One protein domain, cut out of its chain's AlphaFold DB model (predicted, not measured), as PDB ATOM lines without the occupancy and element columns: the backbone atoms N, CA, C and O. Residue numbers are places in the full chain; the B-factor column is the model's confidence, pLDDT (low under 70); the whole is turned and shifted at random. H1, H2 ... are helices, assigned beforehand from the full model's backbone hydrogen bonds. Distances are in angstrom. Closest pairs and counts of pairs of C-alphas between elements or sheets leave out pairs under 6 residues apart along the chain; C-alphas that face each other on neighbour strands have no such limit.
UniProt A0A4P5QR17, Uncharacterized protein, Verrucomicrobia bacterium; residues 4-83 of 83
ATOM      1  N   ARG A   4      26.556 -30.804  55.463       92.25
ATOM      2  CA  ARG A   4      25.241 -31.431  55.314       92.25
ATOM      3  C   ARG A   4      24.218 -30.495  54.673       92.25
ATOM      4  O   ARG A   4      23.428 -30.942  53.847       92.25
ATOM      5  N   GLU A   5      24.234 -29.216  55.043       94.44
ATOM      6  CA  GLU A   5      23.374 -28.192  54.436       94.44
ATOM      7  C   GLU A   5      23.726 -27.979  52.963       94.44
ATOM      8  O   GLU A   5      22.832 -27.931  52.122       94.44
ATOM      9  N   GLU A   6      25.023 -27.917  52.642       94.31
ATOM     10  CA  GLU A   6      25.497 -27.815  51.258       94.31
ATOM     11  C   GLU A   6      25.004 -28.979  50.398       94.31
ATOM     12  O   GLU A   6      24.508 -28.768  49.294       94.31
ATOM     13  N   GLU A   7      25.113 -30.206  50.913       93.69
ATOM     14  CA  GLU A   7      24.626 -31.396  50.222       93.69
ATOM     15  C   GLU A   7      23.110 -31.335  49.999       93.69
ATOM     16  O   GLU A   7      22.643 -31.619  48.897       93.69
ATOM     17  N   LEU A   8      22.334 -30.955  51.019       95.81
ATOM     18  CA  LEU A   8      20.875 -30.895  50.915       95.81
ATOM     19  C   LEU A   8      20.435 -29.908  49.828       95.81
ATOM     20  O   LEU A   8      19.640 -30.270  48.961       95.81
ATOM     21  N   ILE A   9      21.010 -28.706  49.835       96.69
ATOM     22  CA  ILE A   9      20.725 -27.658  48.851       96.69
ATOM     23  C   ILE A   9      21.167 -28.082  47.449       96.69
ATOM     24  O   ILE A   9      20.416 -27.920  46.489       96.69
ATOM     25  N   ALA A  10      22.354 -28.676  47.309       96.44
ATOM     26  CA  ALA A  10      22.819 -29.160  46.014       96.44
ATOM     27  C   ALA A  10      21.886 -30.237  45.438       96.44
ATOM     28  O   ALA A  10      21.577 -30.212  44.248       96.44
ATOM     29  N   ARG A  11      21.406 -31.169  46.274       95.56
ATOM     30  CA  ARG A  11      20.474 -32.224  45.848       95.56
ATOM     31  C   ARG A  11      19.103 -31.669  45.478       95.56
ATOM     32  O   ARG A  11      18.515 -32.150  44.514       95.56
ATOM     33  N   GLU A  12      18.617 -30.664  46.199       97.50
ATOM     34  CA  GLU A  12      17.376 -29.963  45.858       97.50
ATOM     35  C   GLU A  12      17.491 -29.261  44.499       97.50
ATOM     36  O   GLU A  12      16.682 -29.521  43.611       97.50
ATOM     37  N   LEU A  13      18.540 -28.456  44.298       97.56
ATOM     38  CA  LEU A  13      18.768 -27.729  43.045       97.56
ATOM     39  C   LEU A  13      19.028 -28.661  41.850       97.56
ATOM     40  O   LEU A  13      18.658 -28.340  40.725       97.56
ATOM     41  N   LEU A  14      19.635 -29.832  42.066       96.94
ATOM     42  CA  LEU A  14      19.784 -30.849  41.018       96.94
ATOM     43  C   LEU A  14      18.460 -31.521  40.648       96.94
ATOM     44  O   LEU A  14      18.268 -31.883  39.482       96.94
ATOM     45  N   ALA A  15      17.568 -31.697  41.623       97.06
ATOM     46  CA  ALA A  15      16.242 -32.261  41.408       97.06
ATOM     47  C   ALA A  15      15.275 -31.264  40.749       97.06
ATOM     48  O   ALA A  15      14.438 -31.691  39.958       97.06
ATOM     49  N   GLN A  16      15.417 -29.970  41.048       97.00
ATOM     50  CA  GLN A  16      14.570 -28.867  40.579       97.00
ATOM     51  C   GLN A  16      15.449 -27.760  39.977       97.00
ATOM     52  O   GLN A  16      15.723 -26.733  40.603       97.00
ATOM     53  N   GLN A  17      15.954 -27.985  38.763       95.38
ATOM     54  CA  GLN A  17      16.956 -27.106  38.140       95.38
ATOM     55  C   GLN A  17      16.422 -25.710  37.808       95.38
ATOM     56  O   GLN A  17      17.191 -24.756  37.748       95.38
ATOM     57  N   GLU A  18      15.112 -25.559  37.659       94.81
ATOM     58  CA  GLU A  18      14.425 -24.277  37.520       94.81
ATOM     59  C   GLU A  18      14.648 -23.341  38.720       94.81
ATOM     60  O   GLU A  18      14.618 -22.117  38.567       94.81
ATOM     61  N   LEU A  19      14.938 -23.889  39.906       96.69
ATOM     62  CA  LEU A  19      15.259 -23.091  41.090       96.69
ATOM     63  C   LEU A  19      16.637 -22.436  40.994       96.69
ATOM     64  O   LEU A  19      16.877 -21.435  41.666       96.69
ATOM     65  N   ILE A  20      17.536 -22.936  40.141       96.44
ATOM     66  CA  ILE A  20      18.869 -22.347  39.965       96.44
ATOM     67  C   ILE A  20      18.737 -20.891  39.505       96.44
ATOM     68  O   ILE A  20      19.390 -20.011  40.064       96.44
ATOM     69  N   ASP A  21      17.828 -20.605  38.571       95.56
ATOM     70  CA  ASP A  21      17.574 -19.239  38.100       95.56
ATOM     71  C   ASP A  21      17.025 -18.331  39.204       95.56
ATOM     72  O   ASP A  21      17.350 -17.142  39.252       95.56
ATOM     73  N   VAL A  22      16.206 -18.877  40.105       97.19
ATOM     74  CA  VAL A  22      15.699 -18.150  41.276       97.19
ATOM     75  C   VAL A  22      16.859 -17.794  42.205       97.19
ATOM     76  O   VAL A  22      17.039 -16.626  42.539       97.19
ATOM     77  N   TYR A  23      17.711 -18.765  42.535       97.38
ATOM     78  CA  TYR A  23      18.860 -18.570  43.422       97.38
ATOM     79  C   TYR A  23      19.872 -17.574  42.838       97.38
ATOM     80  O   TYR A  23      20.425 -16.748  43.566       97.38
ATOM     81  N   LEU A  24      20.079 -17.595  41.518       96.06
ATOM     82  CA  LEU A  24      20.907 -16.609  40.823       96.06
ATOM     83  C   LEU A  24      20.312 -15.196  40.906       96.06
ATOM     84  O   LEU A  24      21.042 -14.245  41.189       96.06
ATOM     85  N   LYS A  25      18.997 -15.042  40.695       97.19
ATOM     86  CA  LYS A  25      18.300 -13.743  40.801       97.19
ATOM     87  C   LYS A  25      18.340 -13.185  42.221       97.19
ATOM     88  O   LYS A  25      18.561 -11.989  42.403       97.19
ATOM     89  N   GLU A  26      18.174 -14.051  43.213       97.75
ATOM     90  CA  GLU A  26      18.239 -13.715  44.638       97.75
ATOM     91  C   GLU A  26      19.669 -13.543  45.158       97.75
ATOM     92  O   GLU A  26      19.859 -13.187  46.319       97.75
ATOM     93  N   LYS A  27      20.683 -13.751  44.306       97.56
ATOM     94  CA  LYS A  27      22.101 -13.622  44.667       97.56
ATOM     95  C   LYS A  27      22.518 -14.574  45.795       97.56
ATOM     96  O   LYS A  27      23.394 -14.253  46.597       97.56
ATOM     97  N   ARG A  28      21.916 -15.763  45.839       97.44
ATOM     98  CA  ARG A  28      22.216 -16.840  46.796       97.44
ATOM     99  C   ARG A  28      23.487 -17.586  46.391       97.44
ATOM    100  O   ARG A  28      23.472 -18.754  46.007       97.44
ATOM    101  N   TRP A  29      24.603 -16.860  46.370       97.44
ATOM    102  CA  TRP A  29      25.857 -17.326  45.774       97.44
ATOM    103  C   TRP A  29      26.471 -18.510  46.515       97.44
ATOM    104  O   TRP A  29      27.052 -19.378  45.868       97.44
ATOM    105  N   ALA A  30      26.319 -18.569  47.841       97.25
ATOM    106  CA  ALA A  30      26.833 -19.666  48.658       97.25
ATOM    107  C   ALA A  30      26.169 -21.000  48.283       97.25
ATOM    108  O   ALA A  30      26.837 -22.019  48.119       97.25
ATOM    109  N   GLU A  31      24.860 -20.981  48.069       97.75
ATOM    110  CA  GLU A  31      24.067 -22.138  47.677       97.75
ATOM    111  C   GLU A  31      24.357 -22.583  46.242       97.75
ATOM    112  O   GLU A  31      24.515 -23.776  45.979       97.75
ATOM    113  N   VAL A  32      24.514 -21.633  45.314       97.50
ATOM    114  CA  VAL A  32      24.937 -21.953  43.942       97.50
ATOM    115  C   VAL A  32      26.377 -22.491  43.934       97.50
ATOM    116  O   VAL A  32      26.680 -23.434  43.202       97.50
ATOM    117  N   ALA A  33      27.269 -21.969  44.782       97.38
ATOM    118  CA  ALA A  33      28.612 -22.521  44.964       97.38
ATOM    119  C   ALA A  33      28.561 -23.956  45.511       97.38
ATOM    120  O   ALA A  33      29.279 -24.820  45.007       97.38
ATOM    121  N   ALA A  34      27.685 -24.234  46.483       97.19
ATOM    122  CA  ALA A  34      27.471 -25.576  47.023       97.19
ATOM    123  C   ALA A  34      27.004 -26.561  45.938       97.19
ATOM    124  O   ALA A  34      27.582 -27.644  45.810       97.19
ATOM    125  N   LEU A  35      26.046 -26.158  45.093       97.62
ATOM    126  CA  LEU A  35      25.617 -26.929  43.922       97.62
ATOM    127  C   LEU A  35      26.794 -27.248  42.993       97.62
ATOM    128  O   LEU A  35      27.019 -28.407  42.652       97.62
ATOM    129  N   VAL A  36      27.567 -26.235  42.593       97.12
ATOM    130  CA  VAL A  36      28.688 -26.414  41.656       97.12
ATOM    131  C   VAL A  36      29.778 -27.294  42.265       97.12
ATOM    132  O   VAL A  36      30.340 -28.151  41.580       97.12
ATOM    133  N   ARG A  37      30.073 -27.126  43.557       95.56
ATOM    134  CA  ARG A  37      31.043 -27.952  44.283       95.56
ATOM    135  C   ARG A  37      30.601 -29.409  44.328       95.56
ATOM    136  O   ARG A  37      31.418 -30.291  44.068       95.56
ATOM    137  N   PHE A  38      29.328 -29.657  44.621       95.31
ATOM    138  CA  PHE A  38      28.750 -30.996  44.609       95.31
ATOM    139  C   PHE A  38      28.804 -31.605  43.204       95.31
ATOM    140  O   PHE A  38      29.314 -32.709  43.033       95.31
ATOM    141  N   ALA A  39      28.383 -30.857  42.182       95.81
ATOM    142  CA  ALA A  39      28.351 -31.334  40.805       95.81
ATOM    143  C   ALA A  39      29.739 -31.700  40.255       95.81
ATOM    144  O   ALA A  39      29.875 -32.679  39.526       95.81
ATOM    145  N   ARG A  40      30.784 -30.956  40.641       94.69
ATOM    146  CA  ARG A  40      32.177 -31.239  40.248       94.69
ATOM    147  C   ARG A  40      32.782 -32.463  40.941       94.69
ATOM    148  O   ARG A  40      33.741 -33.017  40.416       94.69
ATOM    149  N   ARG A  41      32.268 -32.866  42.110       93.31
ATOM    150  CA  ARG A  41      32.711 -34.086  42.812       93.31
ATOM    151  C   ARG A  41      32.129 -35.365  42.207       93.31
ATOM    152  O   ARG A  41      32.670 -36.433  42.469       93.31
ATOM    153  N   ASP A  42      31.090 -35.227  41.383       92.19
ATOM    154  CA  ASP A  42      30.332 -36.322  40.771       92.19
ATOM    155  C   ASP A  42      29.689 -37.273  41.811       92.19
ATOM    156  O   ASP A  42      29.824 -37.112  43.027       92.19
ATOM    157  N   VAL A  43      28.919 -38.251  41.334       92.44
ATOM    158  CA  VAL A  43      28.254 -39.253  42.169       92.44
ATOM    159  C   VAL A  43      29.273 -40.294  42.645       92.44
ATOM    160  O   VAL A  43      29.965 -40.883  41.811       92.44
ATOM    161  N   PRO A  44      29.339 -40.602  43.955       92.88
ATOM    162  CA  PRO A  44      30.204 -41.659  44.467       92.88
ATOM    163  C   PRO A  44      29.961 -42.999  43.764       92.88
ATOM    164  O   PRO A  44      28.843 -43.513  43.761       92.88
ATOM    165  N   ALA A  45      31.019 -43.607  43.220       92.44
ATOM    166  CA  ALA A  45      30.919 -44.880  42.500       92.44
ATOM    167  C   ALA A  45      30.421 -46.037  43.384       92.44
ATOM    168  O   ALA A  45      29.773 -46.955  42.887       92.44
ATOM    169  N   SER A  46      30.659 -45.978  44.699       94.81
ATOM    170  CA  SER A  46      30.141 -46.962  45.660       94.81
ATOM    171  C   SER A  46      28.611 -47.047  45.660       94.81
ATOM    172  O   SER A  46      28.067 -48.135  45.867       94.81
ATOM    173  N   LEU A  47      27.910 -45.947  45.349       93.38
ATOM    174  CA  LEU A  47      26.450 -45.947  45.232       93.38
ATOM    175  C   LEU A  47      25.964 -46.853  44.105       93.38
ATOM    176  O   LEU A  47      24.884 -47.414  44.225       93.38
ATOM    177  N   ALA A  48      26.753 -47.072  43.050       94.69
ATOM    178  CA  ALA A  48      26.365 -47.986  41.979       94.69
ATOM    179  C   ALA A  48      26.147 -49.426  42.482       94.69
ATOM    180  O   ALA A  48      25.389 -50.168  41.865       94.69
ATOM    181  N   SER A  49      26.781 -49.809  43.597       94.94
ATOM    182  CA  SER A  49      26.619 -51.124  44.224       94.94
ATOM    183  C   SER A  49      25.660 -51.111  45.416       94.94
ATOM    184  O   SER A  49      24.931 -52.081  45.598       94.94
ATOM    185  N   THR A  50      25.645 -50.049  46.230       96.62
ATOM    186  CA  THR A  50      24.805 -49.994  47.444       96.62
ATOM    187  C   THR A  50      23.386 -49.495  47.180       96.62
ATOM    188  O   THR A  50      22.459 -49.933  47.851       96.62
ATOM    189  N   ASP A  51      23.210 -48.581  46.222       96.94
ATOM    190  CA  ASP A  51      21.908 -48.053  45.793       96.94
ATOM    191  C   ASP A  51      21.944 -47.647  44.298       96.94
ATOM    192  O   ASP A  51      22.123 -46.470  43.944       96.94
ATOM    193  N   PRO A  52      21.774 -48.621  43.383       96.06
ATOM    194  CA  PRO A  52      21.862 -48.378  41.944       96.06
ATOM    195  C   PRO A  52      20.765 -47.452  41.402       96.06
ATOM    196  O   PRO A  52      20.913 -46.877  40.318       96.06
ATOM    197  N   ALA A  53      19.625 -47.346  42.092       97.25
ATOM    198  CA  ALA A  53      18.548 -46.446  41.696       97.25
ATOM    199  C   ALA A  53      18.963 -45.000  41.969       97.25
ATOM    200  O   ALA A  53      18.940 -44.171  41.058       97.25
ATOM    201  N   LEU A  54      19.448 -44.730  43.182       95.25
ATOM    202  CA  LEU A  54      19.934 -43.412  43.553       95.25
ATOM    203  C   LEU A  54      21.123 -42.968  42.700       95.25
ATOM    204  O   LEU A  54      21.157 -41.819  42.257       95.25
ATOM    205  N   TYR A  55      22.067 -43.874  42.427       96.62
ATOM    206  CA  TYR A  55      23.204 -43.583  41.553       96.62
ATOM    207  C   TYR A  55      22.751 -43.086  40.174       96.62
ATOM    208  O   TYR A  55      23.208 -42.042  39.707       96.62
ATOM    209  N   ARG A  56      21.814 -43.802  39.533       97.44
ATOM    210  CA  ARG A  56      21.289 -43.437  38.207       97.44
ATOM    211  C   ARG A  56      20.573 -42.091  38.227       97.44
ATOM    212  O   ARG A  56      20.864 -41.259  37.373       97.44
ATOM    213  N   THR A  57      19.720 -41.855  39.221       97.06
ATOM    214  CA  THR A  57      18.995 -40.587  39.369       97.06
ATOM    215  C   THR A  57      19.950 -39.403  39.497       97.06
ATOM    216  O   THR A  57      19.816 -38.421  38.770       97.06
ATOM    217  N   LEU A  58      20.956 -39.496  40.372       96.50
ATOM    218  CA  LEU A  58      21.919 -38.408  40.565       96.50
ATOM    219  C   LEU A  58      22.767 -38.172  39.308       96.50
ATOM    220  O   LEU A  58      22.994 -37.027  38.923       96.50
ATOM    221  N   ARG A  59      23.199 -39.243  38.628       97.00
ATOM    222  CA  ARG A  59      23.948 -39.137  37.368       97.00
ATOM    223  C   ARG A  59      23.127 -38.461  36.276       97.00
ATOM    224  O   ARG A  59      23.657 -37.623  35.547       97.00
ATOM    225  N   GLU A  60      21.845 -38.791  36.169       97.69
ATOM    226  CA  GLU A  60      20.932 -38.157  35.219       97.69
ATOM    227  C   GLU A  60      20.744 -36.666  35.529       97.69
ATOM    228  O   GLU A  60      20.865 -35.832  34.631       97.69
ATOM    229  N   GLN A  61      20.524 -36.312  36.797       97.56
ATOM    230  CA  GLN A  61      20.390 -34.919  37.231       97.56
ATOM    231  C   GLN A  61      21.654 -34.098  36.938       97.56
ATOM    232  O   GLN A  61      21.554 -33.016  36.358       97.56
ATOM    233  N   LEU A  62      22.842 -34.622  37.263       97.31
ATOM    234  CA  LEU A  62      24.117 -33.976  36.932       97.31
ATOM    235  C   LEU A  62      24.294 -33.802  35.425       97.31
ATOM    236  O   LEU A  62      24.698 -32.735  34.968       97.31
ATOM    237  N   THR A  63      23.952 -34.830  34.647       97.44
ATOM    238  CA  THR A  63      24.019 -34.764  33.183       97.44
ATOM    239  C   THR A  63      23.139 -33.630  32.663       97.44
ATOM    240  O   THR A  63      23.620 -32.782  31.915       97.44
ATOM    241  N   ARG A  64      21.880 -33.550  33.113       97.69
ATOM    242  CA  ARG A  64      20.964 -32.459  32.747       97.69
ATOM    243  C   ARG A  64      21.510 -31.092  33.165       97.69
ATOM    244  O   ARG A  64      21.485 -30.172  32.358       97.69
ATOM    245  N   PHE A  65      22.074 -30.979  34.370       97.81
ATOM    246  CA  PHE A  65      22.666 -29.731  34.861       97.81
ATOM    247  C   PHE A  65      23.781 -29.226  33.937       97.81
ATOM    248  O   PHE A  65      23.795 -28.055  33.560       97.81
ATOM    249  N   PHE A  66      24.694 -30.103  33.513       96.62
ATOM    250  CA  PHE A  66      25.767 -29.713  32.598       96.62
ATOM    251  C   PHE A  66      25.274 -29.440  31.173       96.62
ATOM    252  O   PHE A  66      25.763 -28.496  30.552       96.62
ATOM    253  N   LEU A  67      24.288 -30.197  30.675       96.75
ATOM    254  CA  LEU A  67      23.644 -29.926  29.382       96.75
ATOM    255  C   LEU A  67      22.954 -28.556  29.362       96.75
ATOM    256  O   LEU A  67      23.020 -27.856  28.356       96.75
ATOM    257  N   ASN A  68      22.381 -28.137  30.489       94.94
ATOM    258  CA  ASN A  68      21.750 -26.828  30.669       94.94
ATOM    259  C   ASN A  68      22.758 -25.697  30.953       94.94
ATOM    260  O   ASN A  68      22.384 -24.622  31.415       94.94
ATOM    261  N   GLY A  69      24.049 -25.914  30.683       93.75
ATOM    262  CA  GLY A  69      25.076 -24.885  30.814       93.75
ATOM    263  C   GLY A  69      25.724 -24.802  32.193       93.75
ATOM    264  O   GLY A  69      26.523 -23.900  32.414       93.75
ATOM    265  N   GLY A  70      25.493 -25.753  33.102       94.06
ATOM    266  CA  GLY A  70      26.118 -25.773  34.432       94.06
ATOM    267  C   GLY A  70      27.657 -25.697  34.429       94.06
ATOM    268  O   GLY A  70      28.270 -25.279  35.411       94.06
ATOM    269  N   ALA A  71      28.299 -26.032  33.304       93.62
ATOM    270  CA  ALA A  71      29.743 -25.897  33.115       93.62
ATOM    271  C   ALA A  71      30.239 -24.436  33.094       93.62
ATOM    272  O   ALA A  71      31.417 -24.196  33.361       93.62
ATOM    273  N   VAL A  72      29.373 -23.456  32.806       95.19
ATOM    274  CA  VAL A  72      29.759 -22.032  32.733       95.19
ATOM    275  C   VAL A  72      29.974 -21.406  34.112       95.19
ATOM    276  O   VAL A  72      30.596 -20.348  34.227       95.19
ATOM    277  N   PHE A  73      29.484 -22.047  35.178       95.31
ATOM    278  CA  PHE A  73      29.646 -21.539  36.531       95.31
ATOM    279  C   PHE A  73      31.100 -21.654  37.004       95.31
ATOM    280  O   PHE A  73      31.665 -22.742  37.176       95.31
ATOM    281  N   SER A  74      31.699 -20.499  37.292       96.31
ATOM    282  CA  SER A  74      32.990 -20.420  37.970       96.31
ATOM    283  C   SER A  74      32.791 -20.538  39.477       96.31
ATOM    284  O   SER A  74      32.337 -19.592  40.118       96.31
ATOM    285  N   LEU A  75      33.163 -21.693  40.043       96.19
ATOM    286  CA  LEU A  75      33.117 -21.925  41.491       96.19
ATOM    287  C   LEU A  75      33.870 -20.833  42.261       96.19
ATOM    288  O   LEU A  75      33.299 -20.230  43.158       96.19
ATOM    289  N   ALA A  76      35.095 -20.508  41.838       96.56
ATOM    290  CA  ALA A  76      35.910 -19.481  42.486       96.56
ATOM    291  C   ALA A  76      35.213 -18.109  42.505       96.56
ATOM    292  O   ALA A  76      35.270 -17.395  43.500       96.56
ATOM    293  N   ARG A  77      34.512 -17.746  41.421       96.94
ATOM    294  CA  ARG A  77      33.754 -16.490  41.363       96.94
ATOM    295  C   ARG A  77      32.532 -16.518  42.279       96.94
ATOM    296  O   ARG A  77      32.235 -15.512  42.909       96.94
ATOM    297  N   LEU A  78      31.815 -17.639  42.336       96.69
ATOM    298  CA  LEU A  78      30.655 -17.791  43.217       96.69
ATOM    299  C   LEU A  78      31.065 -17.727  44.692       96.69
ATOM    300  O   LEU A  78      30.405 -17.051  45.470       96.69
ATOM    301  N   GLU A  79      32.184 -18.355  45.052       95.75
ATOM    302  CA  GLU A  79      32.751 -18.293  46.403       95.75
ATOM    303  C   GLU A  79      33.177 -16.863  46.770       95.75
ATOM    304  O   GLU A  79      32.840 -16.392  47.848       95.75
ATOM    305  N   GLN A  80      33.807 -16.120  45.853       96.75
ATOM    306  CA  GLN A  80      34.124 -14.698  46.066       96.75
ATOM    307  C   GLN A  80      32.881 -13.822  46.270       96.75
ATOM    308  O   GLN A  80      32.919 -12.866  47.038       96.75
ATOM    309  N   LEU A  81      31.789 -14.109  45.557       95.88
ATOM    310  CA  LEU A  81      30.536 -13.361  45.689       95.88
ATOM    311  C   LEU A  81      29.771 -13.715  46.971       95.88
ATOM    312  O   LEU A  81      28.980 -12.900  47.440       95.88
ATOM    313  N   ALA A  82      29.985 -14.915  47.512       92.44
ATOM    314  CA  ALA A  82      29.359 -15.380  48.745       92.44
ATOM    315  C   ALA A  82      29.934 -14.710  50.007       92.44
ATOM    316  O   ALA A  82      29.209 -14.616  50.999       92.44
ATOM    317  N   GLY A  83      31.170 -14.199  49.938       82.81
ATOM    318  CA  GLY A  83      31.870 -13.544  51.050       82.81
ATOM    319  C   GLY A  83      32.900 -14.442  51.714       82.81
ATOM    320  O   GLY A  83      32.529 -15.557  52.140       82.81
TER     321      GLY A  83
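This is residues 4 to 83 of the 83 residues of an uncharacterized protein of Verrucomicrobia bacterium (UniProt A0A4P5QR17). The longest helix, H5, makes one half of an elongated domain, with little H4 making a corner at its far end, while in the other half H1, H2 and H6 gather round H3. H1 crosses H3 nearly at a right angle and reaches the later part of H5 with its last residues; H6 packs side by side with H3, running the opposite way, and H2 meets the first residues of H3. The 80 printed residues, with six named helices in the order H1 to H6 and no named strand, are of the class all helix. The whole is compact, with a radius of gyration of the C-alphas of 12.6 A, and spans 38 by 22 by 19 A.

H5, residues 52 to 67, touches H1, residues 4 to 15, through residues 58 to 65 of H5 and 14 to 15 of H1 alone; the closest C-alphas, of Leu 14 and Gln 61, are 5.6 A apart. Their lines are only just about perpendicular, at 72 degrees. H4, residues 47 to 50, touches H5 only at the corner, with the C-alphas of Ala 48 and Tyr 55 closest at 5.4 A. The hub is H3, residues 29 to 41, which touches three helices. It is about perpendicular to H1, at 80 degrees, and touches it, with the C-alphas of Ala 10 and Leu 35 closest at 4.1 A. H6, residues 75 to 82, touches H3 at a shallow tilt of 21 degrees, opposite ways; the closest C-alphas, of Ala 30 and Ala 82, are 5.0 A apart. H2, residues 18 to 25, touches H3 at residues 29 to 32 alone, at a steep tilt of 47 degrees, opposite ways, with the C-alphas of Tyr 23 and Val 32 closest at 7.0 A. The helix packing is mostly crossed: of four touching pairs with a tilt, one is shallow. H3 and H5 are close but not clearly touching, with the C-alphas of Ala 39 and Leu 62 closest at 6.3 A. Among the pairs that are apart are H2 and H5, and H1 and H6. Each O i to N i+4 pair is within hydrogen-bond range in H1, H3, H5 and H6, and 3 of 4 in H2; H4 is too short for such a pair.

H5 is 22.4 A from first to last C-alpha, H3 18.3 A, H1 16.6 A, H2 11.7 A, H6 10.5 A and H4 4.9 A. C-alpha 4, where H1 begins, is at (25.241, -31.431, 55.314). H5 runs from C-alpha 52 at (21.862, -48.378, 41.944) to C-alpha 67 at (23.644, -29.926, 29.382). H6 ends at C-alpha 82, at (29.359, -15.380, 48.745).

The two C-alphas farthest apart, of Ser 49 and Gly 83, are 38.6 A apart. The printed part has no cut, and ends at the chain's last residue, 83. The links from H1 through to H5 are tight, the link from H5 to H6 is short, and no link is long. The mean pLDDT of the printed part of this model is 95.8, and no printed residue is under 70.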